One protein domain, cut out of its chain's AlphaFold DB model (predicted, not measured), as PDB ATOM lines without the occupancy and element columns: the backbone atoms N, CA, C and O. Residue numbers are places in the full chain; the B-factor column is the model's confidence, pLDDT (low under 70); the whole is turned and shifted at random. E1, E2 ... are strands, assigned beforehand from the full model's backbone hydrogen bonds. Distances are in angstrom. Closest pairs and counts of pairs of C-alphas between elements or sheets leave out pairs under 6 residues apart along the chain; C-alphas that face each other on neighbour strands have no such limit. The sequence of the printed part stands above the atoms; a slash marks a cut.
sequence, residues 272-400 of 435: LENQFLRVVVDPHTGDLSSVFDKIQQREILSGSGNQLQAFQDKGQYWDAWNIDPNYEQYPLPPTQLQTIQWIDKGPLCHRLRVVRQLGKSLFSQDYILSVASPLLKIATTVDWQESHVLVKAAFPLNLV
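What this domain is: This is residues 272 to 400 of the 435 residues of the protein "Alpha-mannosidase" of Symploca sp. SIO2D2 (UniProt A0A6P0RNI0). A long, twisted sheet of four strands, E4 E5 E6 E7, forms a wall; two small two-stranded ribbons, E1 with E2 and E3 with E8, sit over one face towards opposite ends, loosely and only partly face to face with it. The 129 printed residues hold eight named strands, E1 to E8 in chain order, and no named helix; the class is all strand, with 61 residues in named elements, under half. The sheets are antiparallel. The whole is only just compact, close to loose, with radius of gyration of the C-alphas 16.4 A and spans 51 by 34 by 25 A.

Where its parts are: Find C-alpha 277 at (129.297, 118.303, 182.774), where E1 begins, running to 281. E2 is 288 to 293 and E3 307 to 312. Then come E4, 336 to 345, 24.9 A; E5, 349 to 358, 28.5 A; E6, 361 to 370, 28.8 A; and E7, 376 to 383, 22.8 A. E8, 389 to 394, ends at C-alpha 394 (129.699, 130.108, 167.584).

How they stand to each other: In the meander, each strand the antiparallel neighbour of the one before, look for N 341 and O 353 at 2.9 A, E4 to E5; N 354 and O 365 at 2.8 A, E5 to E6; and N 366 and O 379 at 2.8 A, E6 to E7. The hairpin E1 and E2 has N 280 and O 290 at 2.9 A. E3 and E8, antiparallel at 155 degrees, have N 309 and O 392 at 2.8 A. E1 and E6 are near each other, as are E3 and E5; E2 and E8 are apart.

The domain as a whole: The C-alphas of Tyr 317 and Pro 347 are farthest apart, 52.5 A. The printed part has no cut; the links E2 to E3 and E3 to E4 are long. No printed residue is under 70.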
ATOM      1  N   LEU A 272     123.830 114.434 177.282       95.81
ATOM      2  CA  LEU A 272     125.070 113.769 177.666       95.81
ATOM      3  C   LEU A 272     125.448 114.253 179.066       95.81
ATOM      4  O   LEU A 272     125.510 115.454 179.311       95.81
ATOM      5  N   GLU A 273     125.716 113.344 179.996       95.44
ATOM      6  CA  GLU A 273     126.084 113.724 181.359       95.44
ATOM      7  C   GLU A 273     127.188 112.824 181.911       95.44
ATOM      8  O   GLU A 273     127.177 111.611 181.703       95.44
ATOM      9  N   ASN A 274     128.133 113.428 182.628       94.81
ATOM     10  CA  ASN A 274     129.123 112.741 183.450       94.81
ATOM     11  C   ASN A 274     129.231 113.446 184.820       94.81
ATOM     12  O   ASN A 274     128.349 114.213 185.217       94.81
ATOM     13  N   GLN A 275     130.288 113.182 185.588       94.69
ATOM     14  CA  GLN A 275     130.482 113.828 186.892       94.69
ATOM     15  C   GLN A 275     130.816 115.332 186.810       94.69
ATOM     16  O   GLN A 275     130.590 116.049 187.780       94.69
ATOM     17  N   PHE A 276     131.308 115.814 185.665       97.12
ATOM     18  CA  PHE A 276     131.805 117.176 185.457       97.12
ATOM     19  C   PHE A 276     130.816 118.077 184.716       97.12
ATOM     20  O   PHE A 276     130.647 119.232 185.086       97.12
ATOM     21  N   LEU A 277     130.158 117.554 183.681       97.94
ATOM     22  CA  LEU A 277     129.297 118.303 182.774       97.94
ATOM     23  C   LEU A 277     127.933 117.630 182.627       97.94
ATOM     24  O   LEU A 277     127.827 116.400 182.616       97.94
ATOM     25  N   ARG A 278     126.904 118.452 182.426       97.62
ATOM     26  CA  ARG A 278     125.620 118.045 181.850       97.62
ATOM     27  C   ARG A 278     125.361 118.878 180.601       97.62
ATOM     28  O   ARG A 278     125.237 120.093 180.683       97.62
ATOM     29  N   VAL A 279     125.278 118.211 179.460       98.06
ATOM     30  CA  VAL A 279     125.168 118.807 178.129       98.06
ATOM     31  C   VAL A 279     123.819 118.438 177.537       98.06
ATOM     32  O   VAL A 279     123.484 117.258 177.475       98.06
ATOM     33  N   VAL A 280     123.054 119.427 177.088       97.81
ATOM     34  CA  VAL A 280     121.758 119.228 176.435       97.81
ATOM     35  C   VAL A 280     121.856 119.707 174.993       97.81
ATOM     36  O   VAL A 280     122.253 120.844 174.736       97.81
ATOM     37  N   VAL A 281     121.494 118.830 174.061       98.06
ATOM     38  CA  VAL A 281     121.405 119.153 172.635       98.06
ATOM     39  C   VAL A 281     119.953 119.458 172.290       98.06
ATOM     40  O   VAL A 281     119.055 118.691 172.644       98.06
ATOM     41  N   ASP A 282     119.708 120.576 171.617       96.44
ATOM     42  CA  ASP A 282     118.380 120.965 171.157       96.44
ATOM     43  C   ASP A 282     117.858 119.942 170.125       96.44
ATOM     44  O   ASP A 282     118.528 119.701 169.116       96.44
ATOM     45  N   PRO A 283     116.688 119.315 170.342       95.44
ATOM     46  CA  PRO A 283     116.176 118.278 169.447       95.44
ATOM     47  C   PRO A 283     115.670 118.817 168.098       95.44
ATOM     48  O   PRO A 283     115.404 118.028 167.193       95.44
ATOM     49  N   HIS A 284     115.505 120.134 167.955       94.56
ATOM     50  CA  HIS A 284     115.012 120.795 166.751       94.56
ATOM     51  C   HIS A 284     116.132 121.409 165.912       94.56
ATOM     52  O   HIS A 284     116.030 121.403 164.686       94.56
ATOM     53  N   THR A 285     117.192 121.926 166.541       95.56
ATOM     54  CA  THR A 285     118.321 122.541 165.815       95.56
ATOM     55  C   THR A 285     119.578 121.672 165.798       95.56
ATOM     56  O   THR A 285     120.365 121.748 164.854       95.56
ATOM     57  N   GLY A 286     119.770 120.820 166.809       96.38
ATOM     58  CA  GLY A 286     121.007 120.067 167.021       96.38
ATOM     59  C   GLY A 286     122.154 120.890 167.623       96.38
ATOM     60  O   GLY A 286     123.269 120.378 167.772       96.38
ATOM     61  N   ASP A 287     121.901 122.151 167.977       97.56
ATOM     62  CA  ASP A 287     122.842 122.997 168.711       97.56
ATOM     63  C   ASP A 287     122.875 122.610 170.197       97.56
ATOM     64  O   ASP A 287     122.022 121.875 170.701       97.56
ATOM     65  N   LEU A 288     123.858 123.119 170.932       98.19
ATOM     66  CA  LEU A 288     123.934 122.961 172.382       98.19
ATOM     67  C   LEU A 288     122.996 123.973 173.049       98.19
ATOM     68  O   LEU A 288     123.273 125.169 173.028       98.19
ATOM     69  N   SER A 289     121.904 123.512 173.658       97.12
ATOM     70  CA  SER A 289     120.984 124.385 174.404       97.12
ATOM     71  C   SER A 289     121.443 124.644 175.843       97.12
ATOM     72  O   SER A 289     121.051 125.644 176.439       97.12
ATOM     73  N   SER A 290     122.277 123.761 176.405       97.75
ATOM     74  CA  SER A 290     122.892 123.922 177.729       97.75
ATOM     75  C   SER A 290     124.197 123.131 177.821       97.75
ATOM     76  O   SER A 290     124.288 121.995 177.345       97.75
ATOM     77  N   VAL A 291     125.205 123.723 178.460       97.94
ATOM     78  CA  VAL A 291     126.437 123.067 178.908       97.94
ATOM     79  C   VAL A 291     126.663 123.488 180.359       97.94
ATOM     80  O   VAL A 291     127.305 124.491 180.661       97.94
ATOM     81  N   PHE A 292     126.123 122.701 181.281       98.12
ATOM     82  CA  PHE A 292     126.189 122.986 182.705       98.12
ATOM     83  C   PHE A 292     127.455 122.391 183.334       98.12
ATOM     84  O   PHE A 292     127.648 121.172 183.316       98.12
ATOM     85  N   ASP A 293     128.282 123.245 183.938       97.81
ATOM     86  CA  ASP A 293     129.437 122.862 184.751       97.81
ATOM     87  C   ASP A 293     128.968 122.432 186.149       97.81
ATOM     88  O   ASP A 293     128.483 123.243 186.942       97.81
ATOM     89  N   LYS A 294     129.125 121.144 186.464       97.62
ATOM     90  CA  LYS A 294     128.744 120.540 187.749       97.62
ATOM     91  C   LYS A 294     129.797 120.748 188.839       97.62
ATOM     92  O   LYS A 294     129.478 120.564 190.010       97.62
ATOM     93  N   ILE A 295     131.025 121.131 188.502       96.44
ATOM     94  CA  ILE A 295     132.045 121.480 189.497       96.44
ATOM     95  C   ILE A 295     131.760 122.884 190.027       96.44
ATOM     96  O   ILE A 295     131.659 123.085 191.234       96.44
ATOM     97  N   GLN A 296     131.593 123.844 189.118       96.19
ATOM     98  CA  GLN A 296     131.365 125.251 189.459       96.19
ATOM     99  C   GLN A 296     129.881 125.602 189.637       96.19
ATOM    100  O   GLN A 296     129.562 126.730 190.006       96.19
ATOM    101  N   GLN A 297     128.977 124.647 189.384       96.94
ATOM    102  CA  GLN A 297     127.522 124.795 189.521       96.94
ATOM    103  C   GLN A 297     126.968 125.987 188.725       96.94
ATOM    104  O   GLN A 297     126.185 126.790 189.234       96.94
ATOM    105  N   ARG A 298     127.382 126.112 187.460       96.62
ATOM    106  CA  ARG A 298     127.003 127.231 186.585       96.62
ATOM    107  C   ARG A 298     126.750 126.780 185.156       96.62
ATOM    108  O   ARG A 298     127.377 125.853 184.654       96.62
ATOM    109  N   GLU A 299     125.866 127.505 184.487       97.88
ATOM    110  CA  GLU A 299     125.680 127.389 183.044       97.88
ATOM    111  C   GLU A 299     126.845 128.079 182.312       97.88
ATOM    112  O   GLU A 299     127.203 129.216 182.647       97.88
ATOM    113  N   ILE A 300     127.458 127.383 181.347       97.31
ATOM    114  CA  ILE A 300     128.581 127.910 180.558       97.31
ATOM    115  C   ILE A 300     128.073 128.772 179.406       97.31
ATOM    116  O   ILE A 300     128.730 129.754 179.066       97.31
ATOM    117  N   LEU A 301     126.926 128.434 178.815       97.69
ATOM    118  CA  LEU A 301     126.405 129.109 177.629       97.69
ATOM    119  C   LEU A 301     125.347 130.164 177.978       97.69
ATOM    120  O   LEU A 301     124.503 129.959 178.841       97.69
ATOM    121  N   SER A 302     125.360 131.301 177.286       96.75
ATOM    122  CA  SER A 302     124.306 132.325 177.384       96.75
ATOM    123  C   SER A 302     123.258 132.213 176.268       96.75
ATOM    124  O   SER A 302     122.322 133.006 176.221       96.75
ATOM    125  N   GLY A 303     123.421 131.253 175.356       95.56
ATOM    126  CA  GLY A 303     122.545 130.979 174.217       95.56
ATOM    127  C   GLY A 303     122.940 129.670 173.524       95.56
ATOM    128  O   GLY A 303     123.709 128.892 174.083       95.56
ATOM    129  N   SER A 304     122.451 129.432 172.306       95.75
ATOM    130  CA  SER A 304     122.766 128.211 171.550       95.75
ATOM    131  C   SER A 304     124.262 128.107 171.225       95.75
ATOM    132  O   SER A 304     124.806 128.951 170.515       95.75
ATOM    133  N   GLY A 305     124.929 127.076 171.743       96.81
ATOM    134  CA  GLY A 305     126.341 126.779 171.485       96.81
ATOM    135  C   GLY A 305     126.552 125.841 170.300       96.81
ATOM    136  O   GLY A 305     125.658 125.087 169.921       96.81
ATOM    137  N   ASN A 306     127.758 125.860 169.729       97.44
ATOM    138  CA  ASN A 306     128.095 125.163 168.483       97.44
ATOM    139  C   ASN A 306     127.128 125.495 167.330       97.44
ATOM    140  O   ASN A 306     126.756 124.627 166.532       97.44
ATOM    141  N   GLN A 307     126.701 126.757 167.262       96.50
ATOM    142  CA  GLN A 307     125.868 127.239 166.170       96.50
ATOM    143  C   GLN A 307     126.743 127.421 164.929       96.50
ATOM    144  O   GLN A 307     127.670 128.230 164.938       96.50
ATOM    145  N   LEU A 308     126.436 126.693 163.857       97.31
ATOM    146  CA  LEU A 308     127.096 126.875 162.567       97.31
ATOM    147  C   LEU A 308     126.525 128.120 161.879       97.31
ATOM    148  O   LEU A 308     125.396 128.117 161.388       97.31
ATOM    149  N   GLN A 309     127.307 129.194 161.881       96.94
ATOM    150  CA  GLN A 309     126.976 130.475 161.272       96.94
ATOM    151  C   GLN A 309     127.683 130.588 159.926       96.94
ATOM    152  O   GLN A 309     128.905 130.457 159.857       96.94
ATOM    153  N   ALA A 310     126.917 130.819 158.864       97.19
ATOM    154  CA  ALA A 310     127.421 130.887 157.503       97.19
ATOM    155  C   ALA A 310     127.255 132.295 156.932       97.19
ATOM    156  O   ALA A 310     126.224 132.935 157.135       97.19
ATOM    157  N   PHE A 311     128.255 132.750 156.190       96.25
ATOM    158  CA  PHE A 311     128.317 134.094 155.635       96.25
ATOM    159  C   PHE A 311     128.803 134.043 154.196       96.25
ATOM    160  O   PHE A 311     129.648 133.217 153.846       96.25
ATOM    161  N   GLN A 312     128.283 134.938 153.365       95.31
ATOM    162  CA  GLN A 312     128.847 135.148 152.043       95.31
ATOM    163  C   GLN A 312     130.222 135.817 152.182       95.31
ATOM    164  O   GLN A 312     130.347 136.852 152.828       95.31
ATOM    165  N   ASP A 313     131.234 135.231 151.547       91.50
ATOM    166  CA  ASP A 313     132.615 135.717 151.547       91.50
ATOM    167  C   ASP A 313     133.051 135.989 150.103       91.50
ATOM    168  O   ASP A 313     133.615 135.130 149.423       91.50
ATOM    169  N   LYS A 314     132.650 137.151 149.572       85.44
ATOM    170  CA  LYS A 314     132.818 137.488 148.156       85.44
ATOM    171  C   LYS A 314     132.980 138.988 147.958       85.44
ATOM    172  O   LYS A 314     132.108 139.744 148.362       85.44
ATOM    173  N   GLY A 315     133.949 139.383 147.134       71.25
ATOM    174  CA  GLY A 315     134.058 140.758 146.630       71.25
ATOM    175  C   GLY A 315     135.338 141.489 147.024       71.25
ATOM    176  O   GLY A 315     135.502 142.644 146.629       71.25
ATOM    177  N   GLN A 316     136.252 140.840 147.751       71.25
ATOM    178  CA  GLN A 316     137.606 141.346 147.993       71.25
ATOM    179  C   GLN A 316     138.570 141.100 146.821       71.25
ATOM    180  O   GLN A 316     138.305 140.336 145.899       71.25
ATOM    181  N   TYR A 317     139.724 141.768 146.882       73.06
ATOM    182  CA  TYR A 317     140.914 141.353 146.147       73.06
ATOM    183  C   TYR A 317     141.655 140.272 146.945       73.06
ATOM    184  O   TYR A 317     141.772 140.373 148.171       73.06
ATOM    185  N   TRP A 318     142.220 139.298 146.227       82.44
ATOM    186  CA  TRP A 318     142.992 138.181 146.784       82.44
ATOM    187  C   TRP A 318     142.156 137.257 147.681       82.44
ATOM    188  O   TRP A 318     142.417 137.133 148.874       82.44
ATOM    189  N   ASP A 319     141.174 136.585 147.083       84.94
ATOM    190  CA  ASP A 319     140.161 135.755 147.757       84.94
ATOM    191  C   ASP A 319     140.733 134.708 148.728       84.94
ATOM    192  O   ASP A 319     140.160 134.479 149.783       84.94
ATOM    193  N   ALA A 320     141.884 134.096 148.422       88.44
ATOM    194  CA  ALA A 320     142.528 133.144 149.335       88.44
ATOM    195  C   ALA A 320     143.235 133.826 150.522       88.44
ATOM    196  O   ALA A 320     143.384 133.237 151.589       88.44
ATOM    197  N   TRP A 321     143.691 135.064 150.343       89.62
ATOM    198  CA  TRP A 321     144.401 135.810 151.378       89.62
ATOM    199  C   TRP A 321     143.437 136.501 152.340       89.62
ATOM    200  O   TRP A 321     143.715 136.584 153.531       89.62
ATOM    201  N   ASN A 322     142.314 137.022 151.853       88.81
ATOM    202  CA  ASN A 322     141.430 137.895 152.622       88.81
ATOM    203  C   ASN A 322     140.032 137.302 152.777       88.81
ATOM    204  O   ASN A 322     139.521 136.676 151.859       88.81
ATOM    205  N   ILE A 323     139.408 137.596 153.914       88.31
ATOM    206  CA  ILE A 323     137.965 137.447 154.136       88.31
ATOM    207  C   ILE A 323     137.320 138.821 153.920       88.31
ATOM    208  O   ILE A 323     137.938 139.837 154.262       88.31
ATOM    209  N   ASP A 324     136.104 138.867 153.373       86.31
ATOM    210  CA  ASP A 324     135.368 140.116 153.151       86.31
ATOM    211  C   ASP A 324     135.234 140.869 154.482       86.31
ATOM    212  O   ASP A 324     134.613 140.344 155.403       86.31
ATOM    213  N   PRO A 325     135.749 142.102 154.635       84.56
ATOM    214  CA  PRO A 325     135.616 142.847 155.887       84.56
ATOM    215  C   PRO A 325     134.158 143.089 156.318       84.56
ATOM    216  O   PRO A 325     133.919 143.411 157.479       84.56
ATOM    217  N   ASN A 326     133.188 142.938 155.410       88.06
ATOM    218  CA  ASN A 326     131.763 143.103 155.668       88.06
ATOM    219  C   ASN A 326     130.977 141.782 155.635       88.06
ATOM    220  O   ASN A 326     129.748 141.843 155.588       88.06
ATOM    221  N   TYR A 327     131.627 140.608 155.681       90.50
ATOM    222  CA  TYR A 327     130.945 139.302 155.593       90.50
ATOM    223  C   TYR A 327     129.764 139.175 156.580       90.50
ATOM    224  O   TYR A 327     128.735 138.582 156.260       90.50
ATOM    225  N   GLU A 328     129.867 139.785 157.768       90.06
ATOM    226  CA  GLU A 328     128.830 139.761 158.815       90.06
ATOM    227  C   GLU A 328     127.516 140.435 158.399       90.06
ATOM    228  O   GLU A 328     126.458 140.113 158.936       90.06
ATOM    229  N   GLN A 329     127.561 141.344 157.421       93.69
ATOM    230  CA  GLN A 329     126.374 141.992 156.855       93.69
ATOM    231  C   GLN A 329     125.627 141.080 155.869       93.69
ATOM    232  O   GLN A 329     124.503 141.396 155.479       93.69
ATOM    233  N   TYR A 330     126.224 139.945 155.491       94.69
ATOM    234  CA  TYR A 330     125.697 139.004 154.505       94.69
ATOM    235  C   TYR A 330     125.569 137.578 155.077       94.69
ATOM    236  O   TYR A 330     126.177 136.638 154.550       94.69
ATOM    237  N   PRO A 331     124.784 137.374 156.155       96.94
ATOM    238  CA  PRO A 331     124.539 136.041 156.685       96.94
ATOM    239  C   PRO A 331     123.724 135.205 155.691       96.94
ATOM    240  O   PRO A 331     122.771 135.679 155.069       96.94
ATOM    241  N   LEU A 332     124.078 133.929 155.575       97.19
ATOM    242  CA  LEU A 332     123.289 132.934 154.858       97.19
ATOM    243  C   LEU A 332     122.203 132.346 155.780       97.19
ATOM    244  O   LEU A 332     122.286 132.481 157.004       97.19
ATOM    245  N   PRO A 333     121.171 131.682 155.222       97.12
ATOM    246  CA  PRO A 333     120.175 130.983 156.027       97.12
ATOM    247  C   PRO A 333     120.810 129.978 157.007       97.12
ATOM    248  O   PRO A 333     121.824 129.360 156.673       97.12
ATOM    249  N   PRO A 334     120.209 129.776 158.195       95.50
ATOM    250  CA  PRO A 334     120.733 128.851 159.193       95.50
ATOM    251  C   PRO A 334     120.730 127.408 158.687       95.50
ATOM    252  O   PRO A 334     119.949 127.033 157.806       95.50
ATOM    253  N   THR A 335     121.578 126.577 159.292       96.88
ATOM    254  CA  THR A 335     121.626 125.152 158.970       96.88
ATOM    255  C   THR A 335     120.314 124.453 159.297       96.88
ATOM    256  O   THR A 335     119.688 124.734 160.320       96.88
ATOM    257  N   GLN A 336     119.934 123.486 158.472       97.62
ATOM    258  CA  GLN A 336     118.746 122.667 158.681       97.62
ATOM    259  C   GLN A 336     119.142 121.340 159.318       97.62
ATOM    260  O   GLN A 336     119.953 120.599 158.755       97.62
ATOM    261  N   LEU A 337     118.567 121.036 160.481       97.94
ATOM    262  CA  LEU A 337     118.759 119.748 161.134       97.94
ATOM    263  C   LEU A 337     118.223 118.622 160.242       97.94
ATOM    264  O   LEU A 337     117.076 118.666 159.806       97.94
ATOM    265  N   GLN A 338     119.055 117.612 160.000       97.88
ATOM    266  CA  GLN A 338     118.682 116.408 159.262       97.88
ATOM    267  C   GLN A 338     118.399 115.260 160.226       97.88
ATOM    268  O   GLN A 338     117.317 114.680 160.208       97.88
ATOM    269  N   THR A 339     119.364 114.933 161.091       97.50
ATOM    270  CA  THR A 339     119.231 113.827 162.047       97.50
ATOM    271  C   THR A 339     119.965 114.104 163.353       97.50
ATOM    272  O   THR A 339     120.979 114.802 163.390       97.50
ATOM    273  N   ILE A 340     119.453 113.504 164.429       97.19
ATOM    274  CA  ILE A 340     120.141 113.346 165.710       97.19
ATOM    275  C   ILE A 340     120.091 111.862 166.056       97.19
ATOM    276  O   ILE A 340     119.014 111.265 166.058       97.19
ATOM    277  N   GLN A 341     121.242 111.260 166.332       95.81
ATOM    278  CA  GLN A 341     121.334 109.831 166.619       95.81
ATOM    279  C   GLN A 341     122.412 109.530 167.657       95.81
ATOM    280  O   GLN A 341     123.515 110.076 167.622       95.81
ATOM    281  N   TRP A 342     122.096 108.631 168.586       94.06
ATOM    282  CA  TRP A 342     123.088 108.063 169.489       94.06
ATOM    283  C   TRP A 342     123.972 107.100 168.700       94.06
ATOM    284  O   TRP A 342     123.484 106.105 168.177       94.06
ATOM    285  N   ILE A 343     125.262 107.414 168.611       93.12
ATOM    286  CA  ILE A 343     126.268 106.511 168.037       93.12
ATOM    287  C   ILE A 343     126.810 105.592 169.123       93.12
ATOM    288  O   ILE A 343     127.075 104.424 168.873       93.12
ATOM    289  N   ASP A 344     126.969 106.128 170.331       88.00
ATOM    290  CA  ASP A 344     127.474 105.377 171.467       88.00
ATOM    291  C   ASP A 344     126.840 105.887 172.764       88.00
ATOM    292  O   ASP A 344     126.748 107.095 172.998       88.00
ATOM    293  N   LYS A 345     126.392 104.964 173.611       87.19
ATOM    294  CA  LYS A 345     125.857 105.252 174.944       87.19
ATOM    295  C   LYS A 345     126.327 104.189 175.933       87.19
ATOM    296  O   LYS A 345     125.525 103.530 176.594       87.19
ATOM    297  N   GLY A 346     127.636 103.977 175.967       87.88
ATOM    298  CA  GLY A 346     128.265 103.036 176.877       87.88
ATOM    299  C   GLY A 346     128.760 103.662 178.191       87.88
ATOM    300  O   GLY A 346     128.670 104.873 178.402       87.88
ATOM    301  N   PRO A 347     129.300 102.829 179.097       87.94
ATOM    302  CA  PRO A 347     129.704 103.232 180.445       87.94
ATOM    303  C   PRO A 347     130.961 104.114 180.508       87.94
ATOM    304  O   PRO A 347     131.271 104.640 181.572       87.94
ATOM    305  N   LEU A 348     131.718 104.242 179.416       92.12
ATOM    306  CA  LEU A 348     132.947 105.037 179.340       92.12
ATOM    307  C   LEU A 348     132.776 106.313 178.520       92.12
ATOM    308  O   LEU A 348     133.448 107.312 178.784       92.12
ATOM    309  N   CYS A 349     131.915 106.286 177.512       93.38
ATOM    310  CA  CYS A 349     131.786 107.384 176.571       93.38
ATOM    311  C   CYS A 349     130.378 107.451 175.993       93.38
ATOM    312  O   CYS A 349     129.803 106.439 175.592       93.38
ATOM    313  N   HIS A 350     129.868 108.671 175.912       93.94
ATOM    314  CA  HIS A 350     128.639 109.022 175.225       93.94
ATOM    315  C   HIS A 350     128.991 109.755 173.929       93.94
ATOM    316  O   HIS A 350     129.772 110.708 173.952       93.94
ATOM    317  N   ARG A 351     128.402 109.338 172.806       95.62
ATOM    318  CA  ARG A 351     128.547 109.980 171.498       95.62
ATOM    319  C   ARG A 351     127.183 110.173 170.849       95.62
ATOM    320  O   ARG A 351     126.524 109.203 170.475       95.62
ATOM    321  N   LEU A 352     126.800 111.432 170.662       97.00
ATOM    322  CA  LEU A 352     125.596 111.826 169.940       97.00
ATOM    323  C   LEU A 352     126.001 112.512 168.633       97.00
ATOM    324  O   LEU A 352     126.694 113.524 168.661       97.00
ATOM    325  N   ARG A 353     125.570 111.964 167.498       98.19
ATOM    326  CA  ARG A 353     125.798 112.546 166.176       98.19
ATOM    327  C   ARG A 353     124.635 113.434 165.785       98.19
ATOM    328  O   ARG A 353     123.481 113.012 165.850       98.19
ATOM    329  N   VAL A 354     124.965 114.625 165.314       98.31
ATOM    330  CA  VAL A 354     124.042 115.590 164.731       98.31
ATOM    331  C   VAL A 354     124.461 115.848 163.295       98.31
ATOM    332  O   VAL A 354     125.590 116.267 163.043       98.31
ATOM    333  N   VAL A 355     123.545 115.619 162.360       98.50
ATOM    334  CA  VAL A 355     123.752 115.925 160.944       98.50
ATOM    335  C   VAL A 355     122.932 117.152 160.573       98.50
ATOM    336  O   VAL A 355     121.724 117.190 160.803       98.50
ATOM    337  N   ARG A 356     123.593 118.157 160.000       98.12
ATOM    338  CA  ARG A 356     123.026 119.445 159.595       98.12
ATOM    339  C   ARG A 356     123.364 119.725 158.135       98.12
ATOM    340  O   ARG A 356     124.459 119.414 157.679       98.12
ATOM    341  N   GLN A 357     122.436 120.331 157.409       98.19
ATOM    342  CA  GLN A 357     122.641 120.763 156.030       98.19
ATOM    343  C   GLN A 357     122.784 122.283 155.966       98.19
ATOM    344  O   GLN A 357     121.984 123.008 156.561       98.19
ATOM    345  N   LEU A 358     123.769 122.760 155.210       97.50
ATOM    346  CA  LEU A 358     123.947 124.163 154.851       97.50
ATOM    347  C   LEU A 358     124.034 124.249 153.330       97.50
ATOM    348  O   LEU A 358     125.034 123.829 152.763       97.50
ATOM    349  N   GLY A 359     123.003 124.774 152.666       96.06
ATOM    350  CA  GLY A 359     122.988 124.821 151.202       96.06
ATOM    351  C   GLY A 359     123.139 123.423 150.589       96.06
ATOM    352  O   GLY A 359     122.272 122.562 150.757       96.06
ATOM    353  N   LYS A 360     124.242 123.203 149.872       97.00
ATOM    354  CA  LYS A 360     124.626 121.924 149.255       97.00
ATOM    355  C   LYS A 360     125.552 121.087 150.139       97.00
ATOM    356  O   LYS A 360     125.808 119.936 149.806       97.00
ATOM    357  N   SER A 361     126.052 121.656 151.229       98.31
ATOM    358  CA  SER A 361     127.033 121.037 152.116       98.31
ATOM    359  C   SER A 361     126.375 120.304 153.282       98.31
ATOM    360  O   SER A 361     125.335 120.726 153.802       98.31
ATOM    361  N   LEU A 362     127.010 119.221 153.731       98.38
ATOM    362  CA  LEU A 362     126.542 118.402 154.847       98.38
ATOM    363  C   LEU A 362     127.569 118.402 155.981       98.38
ATOM    364  O   LEU A 362     128.721 118.023 155.793       98.38
ATOM    365  N   PHE A 363     127.132 118.786 157.174       98.44
ATOM    366  CA  PHE A 363     127.916 118.766 158.402       98.44
ATOM    367  C   PHE A 363     127.480 117.585 159.265       98.44
ATOM    368  O   PHE A 363     126.312 117.481 159.627       98.44
ATOM    369  N   SER A 364     128.418 116.723 159.640       98.44
ATOM    370  CA  SER A 364     128.230 115.660 160.626       98.44
ATOM    371  C   SER A 364     129.076 115.976 161.853       98.44
ATOM    372  O   SER A 364     130.302 115.906 161.790       98.44
ATOM    373  N   GLN A 365     128.432 116.318 162.967       98.50
ATOM    374  CA  GLN A 365     129.098 116.662 164.222       98.50
ATOM    375  C   GLN A 365     128.805 115.623 165.302       98.50
ATOM    376  O   GLN A 365     127.648 115.390 165.646       98.50
ATOM    377  N   ASP A 366     129.854 115.029 165.862       98.19
ATOM    378  CA  ASP A 366     129.771 114.118 166.999       98.19
ATOM    379  C   ASP A 366     130.068 114.878 168.293       98.19
ATOM    380  O   ASP A 366     131.205 115.292 168.534       98.19
ATOM    381  N   TYR A 367     129.055 115.009 169.148       98.25
ATOM    382  CA  TYR A 367     129.203 115.430 170.536       98.25
ATOM    383  C   TYR A 367     129.660 114.240 171.372       98.25
ATOM    384  O   TYR A 367     128.926 113.264 171.525       98.25
ATOM    385  N   ILE A 368     130.880 114.310 171.896       96.81
ATOM    386  CA  ILE A 368     131.556 113.207 172.579       96.81
ATOM    387  C   ILE A 368     131.860 113.627 174.015       96.81
ATOM    388  O   ILE A 368     132.676 114.523 174.249       96.81
ATOM    389  N   LEU A 369     131.236 112.950 174.978       96.56
ATOM    390  CA  LEU A 369     131.467 113.160 176.403       96.56
ATOM    391  C   LEU A 369     131.989 111.872 177.049       96.56
ATOM    392  O   LEU A 369     131.271 110.883 177.191       96.56
ATOM    393  N   SER A 370     133.258 111.904 177.449       93.75
ATOM    394  CA  SER A 370     133.916 110.833 178.207       93.75
ATOM    395  C   SER A 370     133.539 110.903 179.681       93.75
ATOM    396  O   SER A 370     133.483 111.995 180.238       93.75
ATOM    397  N   VAL A 371     133.388 109.769 180.369       87.44
ATOM    398  CA  VAL A 371     133.129 109.762 181.823       87.44
ATOM    399  C   VAL A 371     134.262 110.360 182.662       87.44
ATOM    400  O   VAL A 371     134.027 110.815 183.781       87.44
ATOM    401  N   ALA A 372     135.486 110.383 182.128       87.88
ATOM    402  CA  ALA A 372     136.689 110.812 182.839       87.88
ATOM    403  C   ALA A 372     137.216 112.187 182.400       87.88
ATOM    404  O   ALA A 372     138.296 112.577 182.836       87.88
ATOM    405  N   SER A 373     136.479 112.922 181.559       92.19
ATOM    406  CA  SER A 373     136.913 114.224 181.042       92.19
ATOM    407  C   SER A 373     135.926 115.342 181.394       92.19
ATOM    408  O   SER A 373     134.722 115.169 181.193       92.19
ATOM    409  N   PRO A 374     136.404 116.515 181.850       94.12
ATOM    410  CA  PRO A 374     135.582 117.713 181.985       94.12
ATOM    411  C   PRO A 374     135.356 118.437 180.646       94.12
ATOM    412  O   PRO A 374     134.851 119.552 180.645       94.12
ATOM    413  N   LEU A 375     135.753 117.843 179.515       95.44
ATOM    414  CA  LEU A 375     135.646 118.441 178.186       95.44
ATOM    415  C   LEU A 375     134.579 117.734 177.348       95.44
ATOM    416  O   LEU A 375     134.574 116.504 177.240       95.44
ATOM    417  N   LEU A 376     133.724 118.525 176.699       97.19
ATOM    418  CA  LEU A 376     132.895 118.073 175.586       97.19
ATOM    419  C   LEU A 376     133.707 118.202 174.295       97.19
ATOM    420  O   LEU A 376     134.035 119.310 173.881       97.19
ATOM    421  N   LYS A 377     134.013 117.079 173.645       97.25
ATOM    422  CA  LYS A 377     134.661 117.087 172.330       97.25
ATOM    423  C   LYS A 377     133.599 117.166 171.235       97.25
ATOM    424  O   LYS A 377     132.617 116.431 171.280       97.25
ATOM    425  N   ILE A 378     133.827 118.020 170.240       98.00
ATOM    426  CA  ILE A 378     132.973 118.165 169.056       98.00
ATOM    427  C   ILE A 378     133.811 117.767 167.845       98.00
ATOM    428  O   ILE A 378     134.700 118.507 167.437       98.00
ATOM    429  N   ALA A 379     133.579 116.575 167.298       97.44
ATOM    430  CA  ALA A 379     134.271 116.132 166.090       97.44
ATOM    431  C   ALA A 379     133.401 116.434 164.869       97.44
ATOM    432  O   ALA A 379     132.288 115.927 164.778       97.44
ATOM    433  N   THR A 380     133.902 117.255 163.946       97.62
ATOM    434  CA  THR A 380     133.148 117.709 162.773       97.62
ATOM    435  C   THR A 380     133.730 117.098 161.503       97.62
ATOM    436  O   THR A 380     134.912 117.262 161.216       97.62
ATOM    437  N   THR A 381     132.892 116.421 160.726       97.69
ATOM    438  CA  THR A 381     133.174 116.026 159.342       97.69
ATOM    439  C   THR A 381     132.258 116.823 158.429       97.69
ATOM    440  O   THR A 381     131.063 116.933 158.707       97.69
ATOM    441  N   VAL A 382     132.801 117.372 157.345       97.06
ATOM    442  CA  VAL A 382     132.038 118.194 156.403       97.06
ATOM    443  C   VAL A 382     132.228 117.664 154.992       97.06
ATOM    444  O   VAL A 382     133.359 117.498 154.543       97.06
ATOM    445  N   ASP A 383     131.119 117.428 154.297       97.56
ATOM    446  CA  ASP A 383     131.096 117.381 152.838       97.56
ATOM    447  C   ASP A 383     130.856 118.809 152.339       97.56
ATOM    448  O   ASP A 383     129.732 119.317 152.386       97.56
ATOM    449  N   TRP A 384     131.944 119.497 151.990       97.31
ATOM    450  CA  TRP A 384     131.937 120.921 151.672       97.31
ATOM    451  C   TRP A 384     131.759 121.154 150.171       97.31
ATOM    452  O   TRP A 384     132.640 120.841 149.374       97.31
ATOM    453  N   GLN A 385     130.624 121.746 149.798       97.62
ATOM    454  CA  GLN A 385     130.204 121.986 148.413       97.62
ATOM    455  C   GLN A 385     129.825 123.455 148.147       97.62
ATOM    456  O   GLN A 385     129.350 123.794 147.056       97.62
ATOM    457  N   GLU A 386     130.015 124.340 149.130       96.62
ATOM    458  CA  GLU A 386     129.793 125.773 148.953       96.62
ATOM    459  C   GLU A 386     130.972 126.456 148.248       96.62
ATOM    460  O   GLU A 386     132.112 125.992 148.246       96.62
ATOM    461  N   SER A 387     130.698 127.610 147.644       94.69
ATOM    462  CA  SER A 387     131.707 128.465 147.017       94.69
ATOM    463  C   SER A 387     131.558 129.885 147.536       94.69
ATOM    464  O   SER A 387     130.445 130.406 147.512       94.69
ATOM    465  N   HIS A 388     132.667 130.523 147.924       94.25
ATOM    466  CA  HIS A 388     132.667 131.881 148.490       94.25
ATOM    467  C   HIS A 388     131.786 131.992 149.748       94.25
ATOM    468  O   HIS A 388     130.962 132.900 149.877       94.25
ATOM    469  N   VAL A 389     131.917 131.013 150.648       95.38
ATOM    470  CA  VAL A 389     131.181 130.950 151.914       95.38
ATOM    471  C   VAL A 389     132.163 130.735 153.054       95.38
ATOM    472  O   VAL A 389     132.986 129.823 153.001       95.38
ATOM    473  N   LEU A 390     132.023 131.539 154.101       95.31
ATOM    474  CA  LEU A 390     132.715 131.372 155.371       95.31
ATOM    475  C   LEU A 390     131.751 130.756 156.385       95.31
ATOM    476  O   LEU A 390     130.655 131.276 156.587       95.31
ATOM    477  N   VAL A 391     132.163 129.676 157.051       96.75
ATOM    478  CA  VAL A 391     131.413 129.088 158.170       96.75
ATOM    479  C   VAL A 391     132.212 129.197 159.458       96.75
ATOM    480  O   VAL A 391     133.408 128.919 159.484       96.75
ATOM    481  N   LYS A 392     131.531 129.585 160.538       95.50
ATOM    482  CA  LYS A 392     132.065 129.649 161.901       95.50
ATOM    483  C   LYS A 392     131.189 128.835 162.849       95.50
ATOM    484  O   LYS A 392     129.973 128.798 162.682       95.50
ATOM    485  N   ALA A 393     131.795 128.224 163.863       96.81
ATOM    486  CA  ALA A 393     131.070 127.642 164.989       96.81
ATOM    487  C   ALA A 393     131.048 128.647 166.149       96.81
ATOM    488  O   ALA A 393     132.095 129.011 166.680       96.81
ATOM    489  N   ALA A 394     129.862 129.113 166.533       96.44
ATOM    490  CA  ALA A 394     129.699 130.108 167.584       96.44
ATOM    491  C   ALA A 394     129.331 129.473 168.931       96.44
ATOM    492  O   ALA A 394     128.481 128.581 169.016       96.44
ATOM    493  N   PHE A 395     129.953 129.983 169.997       96.94
ATOM    494  CA  PHE A 395     129.715 129.586 171.384       96.94
ATOM    495  C   PHE A 395     129.477 130.842 172.231       96.94
ATOM    496  O   PHE A 395     130.437 131.446 172.710       96.94
ATOM    497  N   PRO A 396     128.220 131.283 172.402       95.81
ATOM    498  CA  PRO A 396     127.912 132.415 173.263       95.81
ATOM    499  C   PRO A 396     128.152 132.012 174.722       95.81
ATOM    500  O   PRO A 396     127.382 131.246 175.301       95.81
ATOM    501  N   LEU A 397     129.253 132.486 175.304       95.25
ATOM    502  CA  LEU A 397     129.637 132.164 176.676       95.25
ATOM    503  C   LEU A 397     128.918 133.075 177.674       95.25
ATOM    504  O   LEU A 397     128.899 134.295 177.532       95.25
ATOM    505  N   ASN A 398     128.426 132.489 178.762       95.94
ATOM    506  CA  ASN A 398     127.923 133.188 179.941       95.94
ATOM    507  C   ASN A 398     129.087 133.639 180.846       95.94
ATOM    508  O   ASN A 398     129.176 133.288 182.026       95.94
ATOM    509  N   LEU A 399     130.048 134.352 180.259       90.75
ATOM    510  CA  LEU A 399     131.210 134.910 180.939       90.75
ATOM    511  C   LEU A 399     131.575 136.249 180.298       90.75
ATOM    512  O   LEU A 399     131.564 136.390 179.080       90.75
ATOM    513  N   VAL A 400     131.939 137.218 181.135       91.62
ATOM    514  CA  VAL A 400     132.465 138.510 180.696       91.62
ATOM    515  C   VAL A 400     133.887 138.641 181.222       91.62
ATOM    516  O   VAL A 400     134.130 138.487 182.418       91.62
TER     517      VAL A 400